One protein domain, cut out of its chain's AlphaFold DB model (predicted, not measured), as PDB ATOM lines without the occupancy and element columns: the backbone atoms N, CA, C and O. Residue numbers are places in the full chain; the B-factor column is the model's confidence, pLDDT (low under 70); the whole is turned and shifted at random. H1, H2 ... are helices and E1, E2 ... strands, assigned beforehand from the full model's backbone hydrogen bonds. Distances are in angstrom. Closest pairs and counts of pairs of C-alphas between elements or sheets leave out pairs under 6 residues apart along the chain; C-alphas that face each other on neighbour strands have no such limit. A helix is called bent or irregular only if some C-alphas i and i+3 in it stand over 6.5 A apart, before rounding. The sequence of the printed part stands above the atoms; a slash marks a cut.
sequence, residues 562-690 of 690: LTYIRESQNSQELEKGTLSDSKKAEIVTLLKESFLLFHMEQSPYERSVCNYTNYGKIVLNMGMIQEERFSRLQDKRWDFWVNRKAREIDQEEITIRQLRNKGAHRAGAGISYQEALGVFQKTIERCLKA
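This is residues 562 to 690 of the 690 residues of the protein "Response regulatory domain-containing protein" of Nitrospiraceae bacterium (UniProt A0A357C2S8). Three long helices, H1, H3 and H6, lie side by side as a bundle, and H5 crosses H3 and H6. The hairpin E1 and E2 sits at one end of this elongated body, and the short helix H2 at the other. The printed part has 129 residues, in the order E1, E2, H1, H2, H3, H4, H5, H6; the class is mostly helix and the two strands are antiparallel. The whole is compact, with a radius of gyration of the C-alphas of 15.5 A and spans of 53 by 30 by 21 A.

E1, residues 563 to 567, and E2, residues 574 to 578, form a hairpin with N 564 and O 577 within hydrogen-bond range at 2.9 A. H1, residues 581 to 599, touches H3, residues 614 to 629, at a shallow tilt of 18 degrees, opposite ways, closest at the C-alphas of Ser 594 and Ile 618, 4.9 A. H2, residues 604 to 609, is apart from both. The closest C-alphas of E1 and H3 are those of Tyr 564 and Arg 629, 4.2 A. H4, residues 635 to 644, is irregular, only just: C-alphas 636 and 639 are 6.8 A apart. H5, residues 651 to 665, touches the hub H3 at a steep tilt of 54 degrees, closest at the C-alphas of Gly 623 and Arg 660, 5.4 A. H6, residues 673 to 689, touches H3 at a shallow tilt of 24 degrees, the same way, closest at the C-alphas of Tyr 615 and Ala 676, 5.4 A. Every O i to N i+4 pair is within hydrogen-bond range in H2, H3, H5 and H6, but 14 of 15 in H1 and 4 of 6 in H4.

E1 begins at C-alpha 563 (229.315, 133.760, 266.784). H1 is 27.5 A long, H3 22.8 A, H5 21.2 A and H6 24.2 A. H6 ends at C-alpha 689 (235.765, 140.085, 264.778).

The C-alphas farthest apart, of Asn 570 and Pro 604, are 53.0 A apart. The printed part has no cut and no long link. Its mean pLDDT is 82.9; residues 601 to 611, 634 to 636, 645 to 649 and 667 to 669 are under 70.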
ATOM      1  N   LEU A 562     229.442 135.184 271.321       95.00
ATOM      2  CA  LEU A 562     230.385 134.795 270.277       95.00
ATOM      3  C   LEU A 562     229.617 134.104 269.169       95.00
ATOM      4  O   LEU A 562     228.674 133.364 269.437       95.00
ATOM      5  N   THR A 563     230.029 134.320 267.928       92.75
ATOM      6  CA  THR A 563     229.315 133.760 266.784       92.75
ATOM      7  C   THR A 563     230.066 132.594 266.168       92.75
ATOM      8  O   THR A 563     231.298 132.610 266.121       92.75
ATOM      9  N   TYR A 564     229.323 131.629 265.642       93.06
ATOM     10  CA  TYR A 564     229.839 130.524 264.845       93.06
ATOM     11  C   TYR A 564     229.274 130.587 263.420       93.06
ATOM     12  O   TYR A 564     228.293 131.281 263.149       93.06
ATOM     13  N   ILE A 565     229.884 129.834 262.513       89.06
ATOM     14  CA  ILE A 565     229.435 129.597 261.144       89.06
ATOM     15  C   ILE A 565     229.142 128.102 261.005       89.06
ATOM     16  O   ILE A 565     229.960 127.276 261.408       89.06
ATOM     17  N   ARG A 566     227.990 127.730 260.443       89.56
ATOM     18  CA  ARG A 566     227.672 126.327 260.124       89.56
ATOM     19  C   ARG A 566     227.032 126.198 258.748       89.56
ATOM     20  O   ARG A 566     226.562 127.179 258.182       89.56
ATOM     21  N   GLU A 567     227.003 124.980 258.222       86.19
ATOM     22  CA  GLU A 567     226.225 124.661 257.023       86.19
ATOM     23  C   GLU A 567     224.723 124.681 257.355       86.19
ATOM     24  O   GLU A 567     224.270 123.981 258.266       86.19
ATOM     25  N   SER A 568     223.962 125.491 256.612       86.94
ATOM     26  CA  SER A 568     222.500 125.507 256.650       86.94
ATOM     27  C   SER A 568     221.967 124.132 256.257       86.94
ATOM     28  O   SER A 568     222.364 123.569 255.234       86.94
ATOM     29  N   GLN A 569     221.026 123.602 257.041       84.50
ATOM     30  CA  GLN A 569     220.426 122.286 256.786       84.50
ATOM     31  C   GLN A 569     219.703 122.212 255.433       84.50
ATOM     32  O   GLN A 569     219.566 121.120 254.882       84.50
ATOM     33  N   ASN A 570     219.277 123.358 254.890       83.44
ATOM     34  CA  ASN A 570     218.349 123.406 253.764       83.44
ATOM     35  C   ASN A 570     218.924 124.033 252.486       83.44
ATOM     36  O   ASN A 570     218.312 123.855 251.436       83.44
ATOM     37  N   SER A 571     220.053 124.760 252.530       71.69
ATOM     38  CA  SER A 571     220.435 125.626 251.396       71.69
ATOM     39  C   SER A 571     221.826 125.442 250.774       71.69
ATOM     40  O   SER A 571     222.124 126.157 249.827       71.69
ATOM     41  N   GLN A 572     222.680 124.491 251.189       81.75
ATOM     42  CA  GLN A 572     224.112 124.513 250.786       81.75
ATOM     43  C   GLN A 572     224.717 125.926 250.943       81.75
ATOM     44  O   GLN A 572     225.557 126.361 250.149       81.75
ATOM     45  N   GLU A 573     224.282 126.662 251.966       84.19
ATOM     46  CA  GLU A 573     224.797 127.982 252.327       84.19
ATOM     47  C   GLU A 573     225.367 127.944 253.741       84.19
ATOM     48  O   GLU A 573     225.071 127.046 254.531       84.19
ATOM     49  N   LEU A 574     226.209 128.926 254.048       84.06
ATOM     50  CA  LEU A 574     226.741 129.126 255.384       84.06
ATOM     51  C   LEU A 574     225.803 130.056 256.149       84.06
ATOM     52  O   LEU A 574     225.462 131.130 255.658       84.06
ATOM     53  N   GLU A 575     225.416 129.655 257.353       87.44
ATOM     54  CA  GLU A 575     224.647 130.489 258.270       87.44
ATOM     55  C   GLU A 575     225.497 130.885 259.479       87.44
ATOM     56  O   GLU A 575     226.287 130.089 260.000       87.44
ATOM     57  N   LYS A 576     225.331 132.135 259.922       90.25
ATOM     58  CA  LYS A 576     225.950 132.667 261.138       90.25
ATOM     59  C   LYS A 576     224.996 132.434 262.311       90.25
ATOM     60  O   LYS A 576     223.814 132.742 262.207       90.25
ATOM     61  N   GLY A 577     225.500 131.900 263.417       91.88
ATOM     62  CA  GLY A 577     224.734 131.705 264.651       91.88
ATOM     63  C   GLY A 577     225.501 132.171 265.884       91.88
ATOM     64  O   GLY A 577     226.640 132.618 265.774       91.88
ATOM     65  N   THR A 578     224.885 132.049 267.058       95.00
ATOM     66  CA  THR A 578     225.478 132.436 268.348       95.00
ATOM     67  C   THR A 578     225.807 131.201 269.183       95.00
ATOM     68  O   THR A 578     224.970 130.316 269.354       95.00
ATOM     69  N   LEU A 579     227.030 131.135 269.706       95.00
ATOM     70  CA  LEU A 579     227.469 130.096 270.635       95.00
ATOM     71  C   LEU A 579     226.729 130.215 271.970       95.00
ATOM     72  O   LEU A 579     226.457 131.315 272.445       95.00
ATOM     73  N   SER A 580     226.454 129.070 272.597       95.88
ATOM     74  CA  SER A 580     225.949 129.043 273.974       95.88
ATOM     75  C   SER A 580     226.988 129.589 274.960       95.88
ATOM     76  O   SER A 580     228.194 129.486 274.715       95.88
ATOM     77  N   ASP A 581     226.533 130.088 276.110       95.38
ATOM     78  CA  ASP A 581     227.421 130.599 277.165       95.38
ATOM     79  C   ASP A 581     228.430 129.544 277.641       95.38
ATOM     80  O   ASP A 581     229.600 129.860 277.855       95.38
ATOM     81  N   SER A 582     228.018 128.273 277.719       97.00
ATOM     82  CA  SER A 582     228.911 127.162 278.072       97.00
ATOM     83  C   SER A 582     230.040 126.984 277.055       97.00
ATOM     84  O   SER A 582     231.188 126.795 277.447       97.00
ATOM     85  N   LYS A 583     229.739 127.066 275.752       96.31
ATOM     86  CA  LYS A 583     230.754 126.947 274.693       96.31
ATOM     87  C   LYS A 583     231.659 128.168 274.624       96.31
ATOM     88  O   LYS A 583     232.864 128.032 274.429       96.31
ATOM     89  N   LYS A 584     231.116 129.363 274.862       96.44
ATOM     90  CA  LYS A 584     231.927 130.570 275.041       96.44
ATOM     91  C   LYS A 584     232.897 130.413 276.222       96.44
ATOM     92  O   LYS A 584     234.069 130.752 276.079       96.44
ATOM     93  N   ALA A 585     232.435 129.903 277.366       96.94
ATOM     94  CA  ALA A 585     233.276 129.684 278.545       96.94
ATOM     95  C   ALA A 585     234.392 128.655 278.287       96.94
ATOM     96  O   ALA A 585     235.532 128.876 278.697       96.94
ATOM     97  N   GLU A 586     234.094 127.581 277.550       97.25
ATOM     98  CA  GLU A 586     235.085 126.596 277.094       97.25
ATOM     99  C   GLU A 586     236.164 127.252 276.214       97.25
ATOM    100  O   GLU A 586     237.353 127.121 276.500       97.25
ATOM    101  N   ILE A 587     235.769 128.057 275.218       97.31
ATOM    102  CA  ILE A 587     236.708 128.814 274.371       97.31
ATOM    103  C   ILE A 587     237.599 129.735 275.213       97.31
ATOM    104  O   ILE A 587     238.814 129.753 275.028       97.31
ATOM    105  N   VAL A 588     237.020 130.498 276.145       97.56
ATOM    106  CA  VAL A 588     237.789 131.395 277.027       97.56
ATOM    107  C   VAL A 588     238.779 130.605 277.884       97.56
ATOM    108  O   VAL A 588     239.913 131.049 278.059       97.56
ATOM    109  N   THR A 589     238.381 129.436 278.382       97.31
ATOM    110  CA  THR A 589     239.252 128.548 279.165       97.31
ATOM    111  C   THR A 589     240.441 128.082 278.327       97.31
ATOM    112  O   THR A 589     241.581 128.309 278.725       97.31
ATOM    113  N   LEU A 590     240.200 127.573 277.114       97.00
ATOM    114  CA  LEU A 590     241.261 127.150 276.192       97.00
ATOM    115  C   LEU A 590     242.208 128.300 275.815       97.00
ATOM    116  O   LEU A 590     243.419 128.097 275.703       97.00
ATOM    117  N   LEU A 591     241.684 129.518 275.629       97.25
ATOM    118  CA  LEU A 591     242.500 130.711 275.380       97.25
ATOM    119  C   LEU A 591     243.401 131.034 276.583       97.25
ATOM    120  O   LEU A 591     244.594 131.273 276.398       97.25
ATOM    121  N   LYS A 592     242.862 131.021 277.810       96.31
ATOM    122  CA  LYS A 592     243.628 131.288 279.040       96.31
ATOM    123  C   LYS A 592     244.686 130.216 279.298       96.31
ATOM    124  O   LYS A 592     245.832 130.557 279.574       96.31
ATOM    125  N   GLU A 593     244.346 128.941 279.141       94.94
ATOM    126  CA  GLU A 593     245.307 127.837 279.251       94.94
ATOM    127  C   GLU A 593     246.441 127.979 278.233       94.94
ATOM    128  O   GLU A 593     247.615 127.881 278.583       94.94
ATOM    129  N   SER A 594     246.104 128.290 276.978       95.19
ATOM    130  CA  SER A 594     247.099 128.515 275.923       95.19
ATOM    131  C   SER A 594     248.007 129.701 276.237       95.19
ATOM    132  O   SER A 594     249.210 129.637 275.991       95.19
ATOM    133  N   PHE A 595     247.456 130.768 276.823       94.38
ATOM    134  CA  PHE A 595     248.236 131.907 277.293       94.38
ATOM    135  C   PHE A 595     249.248 131.504 278.370       94.38
ATOM    136  O   PHE A 595     250.420 131.872 278.274       94.38
ATOM    137  N   LEU A 596     248.828 130.722 279.366       91.44
ATOM    138  CA  LEU A 596     249.719 130.244 280.425       91.44
ATOM    139  C   LEU A 596     250.810 129.319 279.867       91.44
ATOM    140  O   LEU A 596     251.978 129.481 280.209       91.44
ATOM    141  N   LEU A 597     250.473 128.434 278.923       89.62
ATOM    142  CA  LEU A 597     251.440 127.543 278.265       89.62
ATOM    143  C   LEU A 597     252.566 128.286 277.522       89.62
ATOM    144  O   LEU A 597     253.661 127.735 277.405       89.62
ATOM    145  N   PHE A 598     252.334 129.514 277.038       86.38
ATOM    146  CA  PHE A 598     253.393 130.351 276.448       86.38
ATOM    147  C   PHE A 598     254.420 130.843 277.469       86.38
ATOM    148  O   PHE A 598     255.554 131.140 277.096       86.38
ATOM    149  N   HIS A 599     254.014 130.958 278.730       78.06
ATOM    150  CA  HIS A 599     254.802 131.589 279.785       78.06
ATOM    151  C   HIS A 599     255.395 130.577 280.769       78.06
ATOM    152  O   HIS A 599     256.301 130.927 281.518       78.06
ATOM    153  N   MET A 600     254.928 129.328 280.743       77.12
ATOM    154  CA  MET A 600     255.528 128.230 281.495       77.12
ATOM    155  C   MET A 600     256.728 127.661 280.734       77.12
ATOM    156  O   MET A 600     256.594 127.186 279.602       77.12
ATOM    157  N   GLU A 601     257.904 127.667 281.362       66.75
ATOM    158  CA  GLU A 601     259.031 126.876 280.872       66.75
ATOM    159  C   GLU A 601     258.725 125.391 281.070       66.75
ATOM    160  O   GLU A 601     258.370 124.965 282.166       66.75
ATOM    161  N   GLN A 602     258.857 124.583 280.012       62.56
ATOM    162  CA  GLN A 602     258.701 123.138 280.162       62.56
ATOM    163  C   GLN A 602     259.815 122.591 281.051       62.56
ATOM    164  O   GLN A 602     261.012 122.688 280.718       62.56
ATOM    165  N   SER A 603     259.419 121.931 282.136       57.09
ATOM    166  CA  SER A 603     260.366 121.211 282.976       57.09
ATOM    167  C   SER A 603     261.119 120.156 282.143       57.09
ATOM    168  O   SER A 603     260.597 119.636 281.146       57.09
ATOM    169  N   PRO A 604     262.364 119.803 282.510       58.12
ATOM    170  CA  PRO A 604     263.100 118.729 281.838       58.12
ATOM    171  C   PRO A 604     262.340 117.393 281.814       58.12
ATOM    172  O   PRO A 604     262.478 116.628 280.863       58.12
ATOM    173  N   TYR A 605     261.510 117.133 282.829       56.00
ATOM    174  CA  TYR A 605     260.656 115.948 282.914       56.00
ATOM    175  C   TYR A 605     259.459 116.010 281.956       56.00
ATOM    176  O   TYR A 605     259.163 115.045 281.258       56.00
ATOM    177  N   GLU A 606     258.783 117.154 281.836       62.09
ATOM    178  CA  GLU A 606     257.713 117.302 280.839       62.09
ATOM    179  C   GLU A 606     258.246 117.136 279.419       62.09
ATOM    180  O   GLU A 606     257.580 116.520 278.590       62.09
ATOM    181  N   ARG A 607     259.476 117.600 279.157       65.88
ATOM    182  CA  ARG A 607     260.162 117.361 277.881       65.88
ATOM    183  C   ARG A 607     260.423 115.880 277.595       65.88
ATOM    184  O   ARG A 607     260.522 115.525 276.425       65.88
ATOM    185  N   SER A 608     260.548 115.028 278.616       61.53
ATOM    186  CA  SER A 608     260.813 113.594 278.439       61.53
ATOM    187  C   SER A 608     259.557 112.720 278.434       61.53
ATOM    188  O   SER A 608     259.603 111.623 277.882       61.53
ATOM    189  N   VAL A 609     258.441 113.185 279.012       60.84
ATOM    190  CA  VAL A 609     257.219 112.373 279.187       60.84
ATOM    191  C   VAL A 609     256.035 112.860 278.345       60.84
ATOM    192  O   VAL A 609     255.204 112.050 277.930       60.84
ATOM    193  N   CYS A 610     255.926 114.160 278.052       60.75
ATOM    194  CA  CYS A 610     254.878 114.659 277.163       60.75
ATOM    195  C   CYS A 610     255.329 114.571 275.704       60.75
ATOM    196  O   CYS A 610     256.257 115.256 275.289       60.75
ATOM    197  N   ASN A 611     254.578 113.823 274.892       60.25
ATOM    198  CA  ASN A 611     254.799 113.802 273.444       60.25
ATOM    199  C   ASN A 611     254.567 115.181 272.793       60.25
ATOM    200  O   ASN A 611     255.124 115.427 271.731       60.25
ATOM    201  N   TYR A 612     253.797 116.078 273.434       70.12
ATOM    202  CA  TYR A 612     253.481 117.421 272.933       70.12
ATOM    203  C   TYR A 612     254.315 118.526 273.585       70.12
ATOM    204  O   TYR A 612     254.305 118.706 274.805       70.12
ATOM    205  N   THR A 613     254.929 119.358 272.743       84.81
ATOM    206  CA  THR A 613     255.467 120.668 273.143       84.81
ATOM    207  C   THR A 613     254.330 121.604 273.587       84.81
ATOM    208  O   THR A 613     253.193 121.460 273.125       84.81
ATOM    209  N   ASN A 614     254.613 122.597 274.442       88.12
ATOM    210  CA  ASN A 614     253.628 123.623 274.833       88.12
ATOM    211  C   ASN A 614     253.023 124.297 273.591       88.12
ATOM    212  O   ASN A 614     251.810 124.463 273.504       88.12
ATOM    213  N   TYR A 615     253.852 124.575 272.581       89.62
ATOM    214  CA  TYR A 615     253.434 125.137 271.295       89.62
ATOM    215  C   TYR A 615     252.486 124.216 270.518       89.62
ATOM    216  O   TYR A 615     251.503 124.682 269.943       89.62
ATOM    217  N   GLY A 616     252.729 122.903 270.544       89.62
ATOM    218  CA  GLY A 616     251.812 121.911 269.992       89.62
ATOM    219  C   GLY A 616     250.445 121.937 270.682       89.62
ATOM    220  O   GLY A 616     249.425 121.972 269.995       89.62
ATOM    221  N   LYS A 617     250.415 121.988 272.023       90.69
ATOM    222  CA  LYS A 617     249.167 122.092 272.807       90.69
ATOM    223  C   LYS A 617     248.400 123.381 272.506       90.69
ATOM    224  O   LYS A 617     247.197 123.329 272.281       90.69
ATOM    225  N   ILE A 618     249.092 124.517 272.417       92.25
ATOM    226  CA  ILE A 618     248.495 125.805 272.029       92.25
ATOM    227  C   ILE A 618     247.802 125.692 270.666       92.25
ATOM    228  O   ILE A 618     246.639 126.064 270.525       92.25
ATOM    229  N   VAL A 619     248.491 125.147 269.659       91.75
ATOM    230  CA  VAL A 619     247.929 124.996 268.308       91.75
ATOM    231  C   VAL A 619     246.724 124.048 268.294       91.75
ATOM    232  O   VAL A 619     245.759 124.307 267.572       91.75
ATOM    233  N   LEU A 620     246.737 122.990 269.111       91.06
ATOM    234  CA  LEU A 620     245.578 122.110 269.290       91.06
ATOM    235  C   LEU A 620     244.387 122.846 269.911       91.06
ATOM    236  O   LEU A 620     243.295 122.784 269.348       91.06
ATOM    237  N   ASN A 621     244.604 123.597 270.994       94.44
ATOM    238  CA  ASN A 621     243.565 124.402 271.638       94.44
ATOM    239  C   ASN A 621     242.947 125.403 270.652       94.44
ATOM    240  O   ASN A 621     241.726 125.525 270.571       94.44
ATOM    241  N   MET A 622     243.772 126.078 269.842       94.25
ATOM    242  CA  MET A 622     243.273 126.985 268.802       94.25
ATOM    243  C   MET A 622     242.464 126.236 267.738       94.25
ATOM    244  O   MET A 622     241.442 126.735 267.273       94.25
ATOM    245  N   GLY A 623     242.868 125.015 267.390       89.94
ATOM    246  CA  GLY A 623     242.102 124.124 266.526       89.94
ATOM    247  C   GLY A 623     240.722 123.763 267.074       89.94
ATOM    248  O   GLY A 623     239.744 123.854 266.337       89.94
ATOM    249  N   MET A 624     240.634 123.417 268.360       91.56
ATOM    250  CA  MET A 624     239.365 123.118 269.037       91.56
ATOM    251  C   MET A 624     238.437 124.337 269.050       91.56
ATOM    252  O   MET A 624     237.260 124.229 268.713       91.56
ATOM    253  N   ILE A 625     238.977 125.526 269.343       93.75
ATOM    254  CA  ILE A 625     238.218 126.784 269.264       93.75
ATOM    255  C   ILE A 625     237.654 126.986 267.851       93.75
ATOM    256  O   ILE A 625     236.508 127.409 267.690       93.75
ATOM    257  N   GLN A 626     238.432 126.668 266.815       89.12
ATOM    258  CA  GLN A 626     237.967 126.783 265.436       89.12
ATOM    259  C   GLN A 626     236.888 125.762 265.077       89.12
ATOM    260  O   GLN A 626     235.973 126.094 264.332       89.12
ATOM    261  N   GLU A 627     236.943 124.542 265.603       88.69
ATOM    262  CA  GLU A 627     235.879 123.550 265.400       88.69
ATOM    263  C   GLU A 627     234.547 124.015 265.994       88.69
ATOM    264  O   GLU A 627     233.512 123.910 265.333       88.69
ATOM    265  N   GLU A 628     234.576 124.619 267.183       91.69
ATOM    266  CA  GLU A 628     233.389 125.218 267.800       91.69
ATOM    267  C   GLU A 628     232.861 126.403 266.977       91.69
ATOM    268  O   GLU A 628     231.655 126.522 266.735       91.69
ATOM    269  N   ARG A 629     233.758 127.258 266.468       90.38
ATOM    270  CA  ARG A 629     233.390 128.383 265.590       90.38
ATOM    271  C   ARG A 629     232.894 127.945 264.214       90.38
ATOM    272  O   ARG A 629     232.145 128.695 263.600       90.38
ATOM    273  N   PHE A 630     233.277 126.770 263.727       87.00
ATOM    274  CA  PHE A 630     232.877 126.216 262.430       87.00
ATOM    275  C   PHE A 630     232.063 124.926 262.605       87.00
ATOM    276  O   PHE A 630     232.337 123.896 261.977       87.00
ATOM    277  N   SER A 631     231.065 124.980 263.489       81.69
ATOM    278  CA  SER A 631     230.271 123.822 263.893       81.69
ATOM    279  C   SER A 631     229.687 123.067 262.691       81.69
ATOM    280  O   SER A 631     229.075 123.653 261.797       81.69
ATOM    281  N   ARG A 632     229.839 121.734 262.683       75.25
ATOM    282  CA  ARG A 632     229.290 120.796 261.676       75.25
ATOM    283  C   ARG A 632     229.845 120.915 260.249       75.25
ATOM    284  O   ARG A 632     229.367 120.198 259.371       75.25
ATOM    285  N   LEU A 633     230.881 121.715 260.001       77.25
ATOM    286  CA  LEU A 633     231.614 121.673 258.730       77.25
ATOM    287  C   LEU A 633     232.608 120.503 258.746       77.25
ATOM    288  O   LEU A 633     233.772 120.671 259.106       77.25
ATOM    289  N   GLN A 634     232.127 119.303 258.392       67.00
ATOM    290  CA  GLN A 634     232.947 118.086 258.322       67.00
ATOM    291  C   GLN A 634     234.171 118.275 257.412       67.00
ATOM    292  O   GLN A 634     234.051 118.860 256.334       67.00
ATOM    293  N   ASP A 635     235.311 117.682 257.783       67.25
ATOM    294  CA  ASP A 635     236.575 117.786 257.032       67.25
ATOM    295  C   ASP A 635     236.420 117.431 255.544       67.25
ATOM    296  O   ASP A 635     236.931 118.139 254.681       67.25
ATOM    297  N   LYS A 636     235.619 116.407 255.210       65.50
ATOM    298  CA  LYS A 636     235.378 115.988 253.813       65.50
ATOM    299  C   LYS A 636     234.680 117.045 252.948       65.50
ATOM    300  O   LYS A 636     234.756 116.973 251.726       65.50
ATOM    301  N   ARG A 637     233.969 118.000 253.557       71.69
ATOM    302  CA  ARG A 637     233.310 119.116 252.861       71.69
ATOM    303  C   ARG A 637     234.093 120.421 252.969       71.69
ATOM    304  O   ARG A 637     233.729 121.382 252.300       71.69
ATOM    305  N   TRP A 638     235.156 120.479 253.770       74.38
ATOM    306  CA  TRP A 638     235.947 121.700 253.918       74.38
ATOM    307  C   TRP A 638     236.562 122.134 252.590       74.38
ATOM    308  O   TRP A 638     236.381 123.281 252.196       74.38
ATOM    309  N   ASP A 639     237.173 121.208 251.850       77.62
ATOM    310  CA  ASP A 639     237.742 121.505 250.530       77.62
ATOM    311  C   ASP A 639     236.674 121.994 249.544       77.62
ATOM    312  O   ASP A 639     236.919 122.893 248.744       77.62
ATOM    313  N   PHE A 640     235.451 121.460 249.629       81.06
ATOM    314  CA  PHE A 640     234.324 121.942 248.830       81.06
ATOM    315  C   PHE A 640     233.985 123.405 249.155       81.06
ATOM    316  O   PHE A 640     233.823 124.216 248.243       81.06
ATOM    317  N   TRP A 641     233.921 123.760 250.440       75.19
ATOM    318  CA  TRP A 641     233.616 125.121 250.879       75.19
ATOM    319  C   TRP A 641     234.743 126.107 250.594       75.19
ATOM    320  O   TRP A 641     234.479 127.190 250.075       75.19
ATOM    321  N   VAL A 642     235.989 125.717 250.856       76.06
ATOM    322  CA  VAL A 642     237.178 126.506 250.521       76.06
ATOM    323  C   VAL A 642     237.216 126.802 249.027       76.06
ATOM    324  O   VAL A 642     237.391 127.952 248.649       76.06
ATOM    325  N   ASN A 643     236.971 125.810 248.167       78.62
ATOM    326  CA  ASN A 643     237.033 126.010 246.719       78.62
ATOM    327  C   ASN A 643     235.841 126.813 246.170       78.62
ATOM    328  O   ASN A 643     236.016 127.655 245.292       78.62
ATOM    329  N   ARG A 644     234.620 126.584 246.675       76.19
ATOM    330  CA  ARG A 644     233.399 127.234 246.156       76.19
ATOM    331  C   ARG A 644     233.187 128.641 246.713       76.19
ATOM    332  O   ARG A 644     232.619 129.495 246.035       76.19
ATOM    333  N   LYS A 645     233.626 128.875 247.947       69.50
ATOM    334  CA  LYS A 645     233.411 130.102 248.713       69.50
ATOM    335  C   LYS A 645     234.729 130.682 249.239       69.50
ATOM    336  O   LYS A 645     234.741 131.321 250.285       69.50
ATOM    337  N   ALA A 646     235.820 130.540 248.481       59.81
ATOM    338  CA  ALA A 646     237.145 131.097 248.801       59.81
ATOM    339  C   ALA A 646     237.130 132.599 249.150       59.81
ATOM    340  O   ALA A 646     238.033 133.099 249.806       59.81
ATOM    341  N   ARG A 647     236.108 133.342 248.694       59.66
ATOM    342  CA  ARG A 647     235.908 134.760 249.035       59.66
ATOM    343  C   ARG A 647     235.283 134.987 250.419       59.66
ATOM    344  O   ARG A 647     235.416 136.080 250.952       59.66
ATOM    345  N   GLU A 648     234.581 133.999 250.969       62.03
ATOM    346  CA  GLU A 648     233.908 134.063 252.276       62.03
ATOM    347  C   GLU A 648     234.716 133.364 253.382       62.03
ATOM    348  O   GLU A 648     234.655 133.784 254.537       62.03
ATOM    349  N   ILE A 649     235.491 132.324 253.045       68.62
ATOM    350  CA  ILE A 649     236.426 131.670 253.972       68.62
ATOM    351  C   ILE A 649     237.816 132.258 253.764       68.62
ATOM    352  O   ILE A 649     238.442 132.065 252.726       68.62
ATOM    353  N   ASP A 650     238.297 132.963 254.778       74.75
ATOM    354  CA  ASP A 650     239.594 133.624 254.757       74.75
ATOM    355  C   ASP A 650     240.759 132.619 254.628       74.75
ATOM    356  O   ASP A 650     240.783 131.588 255.307       74.75
ATOM    357  N   GLN A 651     241.764 132.944 253.809       76.12
ATOM    358  CA  GLN A 651     242.997 132.163 253.648       76.12
ATOM    359  C   GLN A 651     243.713 131.916 254.991       76.12
ATOM    360  O   GLN A 651     244.410 130.912 255.183       76.12
ATOM    361  N   GLU A 652     243.525 132.813 255.955       73.62
ATOM    362  CA  GLU A 652     244.041 132.643 257.308       73.62
ATOM    363  C   GLU A 652     243.379 131.491 258.073       73.62
ATOM    364  O   GLU A 652     244.075 130.779 258.794       73.62
ATOM    365  N   GLU A 653     242.078 131.248 257.888       78.88
ATOM    366  CA  GLU A 653     241.363 130.136 258.540       78.88
ATOM    367  C   GLU A 653     241.846 128.783 257.998       78.88
ATOM    368  O   GLU A 653     242.014 127.815 258.745       78.88
ATOM    369  N   ILE A 654     242.171 128.733 256.701       78.56
ATOM    370  CA  ILE A 654     242.818 127.573 256.076       78.56
ATOM    371  C   ILE A 654     244.183 127.327 256.727       78.56
ATOM    372  O   ILE A 654     244.504 126.192 257.081       78.56
ATOM    373  N   THR A 655     244.959 128.391 256.942       77.50
ATOM    374  CA  THR A 655     246.294 128.308 257.549       77.50
ATOM    375  C   THR A 655     246.227 127.804 258.994       77.50
ATOM    376  O   THR A 655     246.995 126.918 259.370       77.50
ATOM    377  N   ILE A 656     245.285 128.310 259.803       76.69
ATOM    378  CA  ILE A 656     245.079 127.845 261.186       76.69
ATOM    379  C   ILE A 656     244.740 126.349 261.202       76.69
ATOM    380  O   ILE A 656     245.350 125.591 261.956       76.69
ATOM    381  N   ARG A 657     243.829 125.890 260.330       81.25
ATOM    382  CA  ARG A 657     243.477 124.462 260.228       81.25
ATOM    383  C   ARG A 657     244.634 123.589 259.743       81.25
ATOM    384  O   ARG A 657     244.829 122.495 260.267       81.25
ATOM    385  N   GLN A 658     245.423 124.049 258.774       81.75
ATOM    386  CA  GLN A 658     246.607 123.321 258.303       81.75
ATOM    387  C   GLN A 658     247.647 123.161 259.418       81.75
ATOM    388  O   GLN A 658     248.180 122.065 259.606       81.75
ATOM    389  N   LEU A 659     247.896 124.219 260.197       76.81
ATOM    390  CA  LEU A 659     248.802 124.171 261.345       76.81
ATOM    391  C   LEU A 659     248.253 123.294 262.475       76.81
ATOM    392  O   LEU A 659     249.018 122.504 263.028       76.81
ATOM    393  N   ARG A 660     246.940 123.331 262.751       82.19
ATOM    394  CA  ARG A 660     246.271 122.368 263.644       82.19
ATOM    395  C   ARG A 660     246.549 120.937 263.205       82.19
ATOM    396  O   ARG A 660     247.023 120.140 264.006       82.19
ATOM    397  N   ASN A 661     246.283 120.612 261.941       80.38
ATOM    398  CA  ASN A 661     246.478 119.261 261.413       80.38
ATOM    399  C   ASN A 661     247.949 118.833 261.505       80.38
ATOM    400  O   ASN A 661     248.240 117.716 261.928       80.38
ATOM    401  N   LYS A 662     248.890 119.737 261.200       78.94
ATOM    402  CA  LYS A 662     250.332 119.509 261.391       78.94
ATOM    403  C   LYS A 662     250.667 119.214 262.860       78.94
ATOM    404  O   LYS A 662     251.398 118.261 263.128       78.94
ATOM    405  N   GLY A 663     250.115 119.990 263.798       76.06
ATOM    406  CA  GLY A 663     250.274 119.791 265.240       76.06
ATOM    407  C   GLY A 663     249.677 118.467 265.729       76.06
ATOM    408  O   GLY A 663     250.323 117.749 266.486       76.06
ATOM    409  N   ALA A 664     248.495 118.088 265.242       77.19
ATOM    410  CA  ALA A 664     247.824 116.842 265.606       77.19
ATOM    411  C   ALA A 664     248.569 115.596 265.094       77.19
ATOM    412  O   ALA A 664     248.814 114.672 265.865       77.19
ATOM    413  N   HIS A 665     248.992 115.581 263.823       77.06
ATOM    414  CA  HIS A 665     249.613 114.404 263.197       77.06
ATOM    415  C   HIS A 665     251.045 114.109 263.659       77.06
ATOM    416  O   HIS A 665     251.504 112.979 263.513       77.06
ATOM    417  N   ARG A 666     251.767 115.097 264.200       71.88
ATOM    418  CA  ARG A 666     253.165 114.934 264.646       71.88
ATOM    419  C   ARG A 666     253.326 114.894 266.162       71.88
ATOM    420  O   ARG A 666     254.420 115.151 266.651       71.88
ATOM    421  N   ALA A 667     252.243 114.666 266.904       68.12
ATOM    422  CA  ALA A 667     252.219 114.866 268.351       68.12
ATOM    423  C   ALA A 667     252.802 116.237 268.775       68.12
ATOM    424  O   ALA A 667     253.467 116.360 269.787       68.12
ATOM    425  N   GLY A 668     252.620 117.294 267.981       63.34
ATOM    426  CA  GLY A 668     253.172 118.624 268.263       63.34
ATOM    427  C   GLY A 668     254.672 118.800 267.983       63.34
ATOM    428  O   GLY A 668     255.193 119.896 268.203       63.34
ATOM    429  N   ALA A 669     255.375 117.780 267.475       68.56
ATOM    430  CA  ALA A 669     256.778 117.896 267.086       68.56
ATOM    431  C   ALA A 669     256.946 118.802 265.849       68.56
ATOM    432  O   ALA A 669     256.336 118.587 264.795       68.56
ATOM    433  N   GLY A 670     257.810 119.816 265.971       82.06
ATOM    434  CA  GLY A 670     258.154 120.735 264.882       82.06
ATOM    435  C   GLY A 670     257.215 121.933 264.700       82.06
ATOM    436  O   GLY A 670     257.205 122.510 263.612       82.06
ATOM    437  N   ILE A 671     256.427 122.290 265.723       87.56
ATOM    438  CA  ILE A 671     255.764 123.601 265.810       87.56
ATOM    439  C   ILE A 671     256.699 124.572 266.535       87.56
ATOM    440  O   ILE A 671     257.082 124.341 267.684       87.56
ATOM    441  N   SER A 672     257.078 125.649 265.856       89.31
ATOM    442  CA  SER A 672     257.897 126.726 266.416       89.31
ATOM    443  C   SER A 672     257.077 127.684 267.291       89.31
ATOM    444  O   SER A 672     255.859 127.794 267.139       89.31
ATOM    445  N   TYR A 673     257.759 128.439 268.165       88.31
ATOM    446  CA  TYR A 673     257.152 129.531 268.942       88.31
ATOM    447  C   TYR A 673     256.370 130.499 268.039       88.31
ATOM    448  O   TYR A 673     255.218 130.807 268.322       88.31
ATOM    449  N   GLN A 674     256.968 130.913 266.915       90.31
ATOM    450  CA  GLN A 674     256.372 131.872 265.979       90.31
ATOM    451  C   GLN A 674     255.117 131.322 265.283       90.31
ATOM    452  O   GLN A 674     254.137 132.047 265.124       90.31
ATOM    453  N   GLU A 675     255.102 130.036 264.907       90.75
ATOM    454  CA  GLU A 675     253.902 129.399 264.345       90.75
ATOM    455  C   GLU A 675     252.758 129.357 265.368       90.75
ATOM    456  O   GLU A 675     251.631 129.733 265.042       90.75
ATOM    457  N   ALA A 676     253.037 128.930 266.604       91.31
ATOM    458  CA  ALA A 676     252.021 128.867 267.653       91.31
ATOM    459  C   ALA A 676     251.485 130.259 268.008       91.31
ATOM    460  O   ALA A 676     250.274 130.445 268.119       91.31
ATOM    461  N   LEU A 677     252.380 131.235 268.145       91.06
ATOM    462  CA  LEU A 677     252.044 132.620 268.452       91.06
ATOM    463  C   LEU A 677     251.175 133.237 267.352       91.06
ATOM    464  O   LEU A 677     250.123 133.799 267.650       91.06
ATOM    465  N   GLY A 678     251.556 133.059 266.085       91.38
ATOM    466  CA  GLY A 678     250.785 133.558 264.951       91.38
ATOM    467  C   GLY A 678     249.383 132.944 264.874       91.38
ATOM    468  O   GLY A 678     248.410 133.651 264.611       91.38
ATOM    469  N   VAL A 679     249.241 131.642 265.148       91.81
ATOM    470  CA  VAL A 679     247.921 130.984 265.209       91.81
ATOM    471  C   VAL A 679     247.092 131.499 266.385       91.81
ATOM    472  O   VAL A 679     245.889 131.727 266.232       91.81
ATOM    473  N   PHE A 680     247.717 131.722 267.540       94.12
ATOM    474  CA  PHE A 680     247.033 132.239 268.720       94.12
ATOM    475  C   PHE A 680     246.518 133.667 268.505       94.12
ATOM    476  O   PHE A 680     245.331 133.927 268.709       94.12
ATOM    477  N   GLN A 681     247.376 134.563 268.003       93.38
ATOM    478  CA  GLN A 681     247.024 135.944 267.657       93.38
ATOM    479  C   GLN A 681     245.848 135.986 266.683       93.38
ATOM    480  O   GLN A 681     244.831 136.622 266.961       93.38
ATOM    481  N   LYS A 682     245.933 135.224 265.585       91.69
ATOM    482  CA  LYS A 682     244.855 135.157 264.592       91.69
ATOM    483  C   LYS A 682     243.559 134.613 265.185       91.69
ATOM    484  O   LYS A 682     242.490 135.142 264.896       91.69
ATOM    485  N   THR A 683     243.623 133.595 266.042       93.81
ATOM    486  CA  THR A 683     242.422 133.036 266.685       93.81
ATOM    487  C   THR A 683     241.745 134.066 267.593       93.81
ATOM    488  O   THR A 683     240.523 134.225 267.528       93.81
ATOM    489  N   ILE A 684     242.519 134.831 268.373       94.94
ATOM    490  CA  ILE A 684     241.998 135.945 269.180       94.94
ATOM    491  C   ILE A 684     241.354 137.007 268.284       94.94
ATOM    492  O   ILE A 684     240.204 137.383 268.513       94.94
ATOM    493  N   GLU A 685     242.041 137.462 267.235       92.69
ATOM    494  CA  GLU A 685     241.496 138.456 266.303       92.69
ATOM    495  C   GLU A 685     240.174 138.007 265.680       92.69
ATOM    496  O   GLU A 685     239.245 138.804 265.532       92.69
ATOM    497  N   ARG A 686     240.060 136.723 265.334       89.94
ATOM    498  CA  ARG A 686     238.841 136.153 264.759       89.94
ATOM    499  C   ARG A 686     237.709 136.076 265.769       89.94
ATOM    500  O   ARG A 686     236.586 136.422 265.417       89.94
ATOM    501  N   CYS A 687     237.986 135.700 267.014       93.38
ATOM    502  CA  CYS A 687     236.990 135.738 268.088       93.38
ATOM    503  C   CYS A 687     236.535 137.175 268.404       93.38
ATOM    504  O   CYS A 687     235.379 137.400 268.757       93.38
ATOM    505  N   LEU A 688     237.417 138.165 268.242       92.75
ATOM    506  CA  LEU A 688     237.070 139.577 268.400       92.75
ATOM    507  C   LEU A 688     236.238 140.118 267.226       92.75
ATOM    508  O   LEU A 688     235.334 140.917 267.459       92.75
ATOM    509  N   LYS A 689     236.518 139.690 265.988       88.81
ATOM    510  CA  LYS A 689     235.765 140.085 264.778       88.81
ATOM    511  C   LYS A 689     234.398 139.398 264.661       88.81
ATOM    512  O   LYS A 689     233.488 140.001 264.096       88.81
ATOM    513  N   ALA A 690     234.294 138.155 265.136       72.25
ATOM    514  CA  ALA A 690     233.076 137.338 265.149       72.25
ATOM    515  C   ALA A 690     231.956 138.025 265.939       72.25
ATOM    516  O   ALA A 690     230.846 138.165 265.368       72.25
TER     517      ALA A 690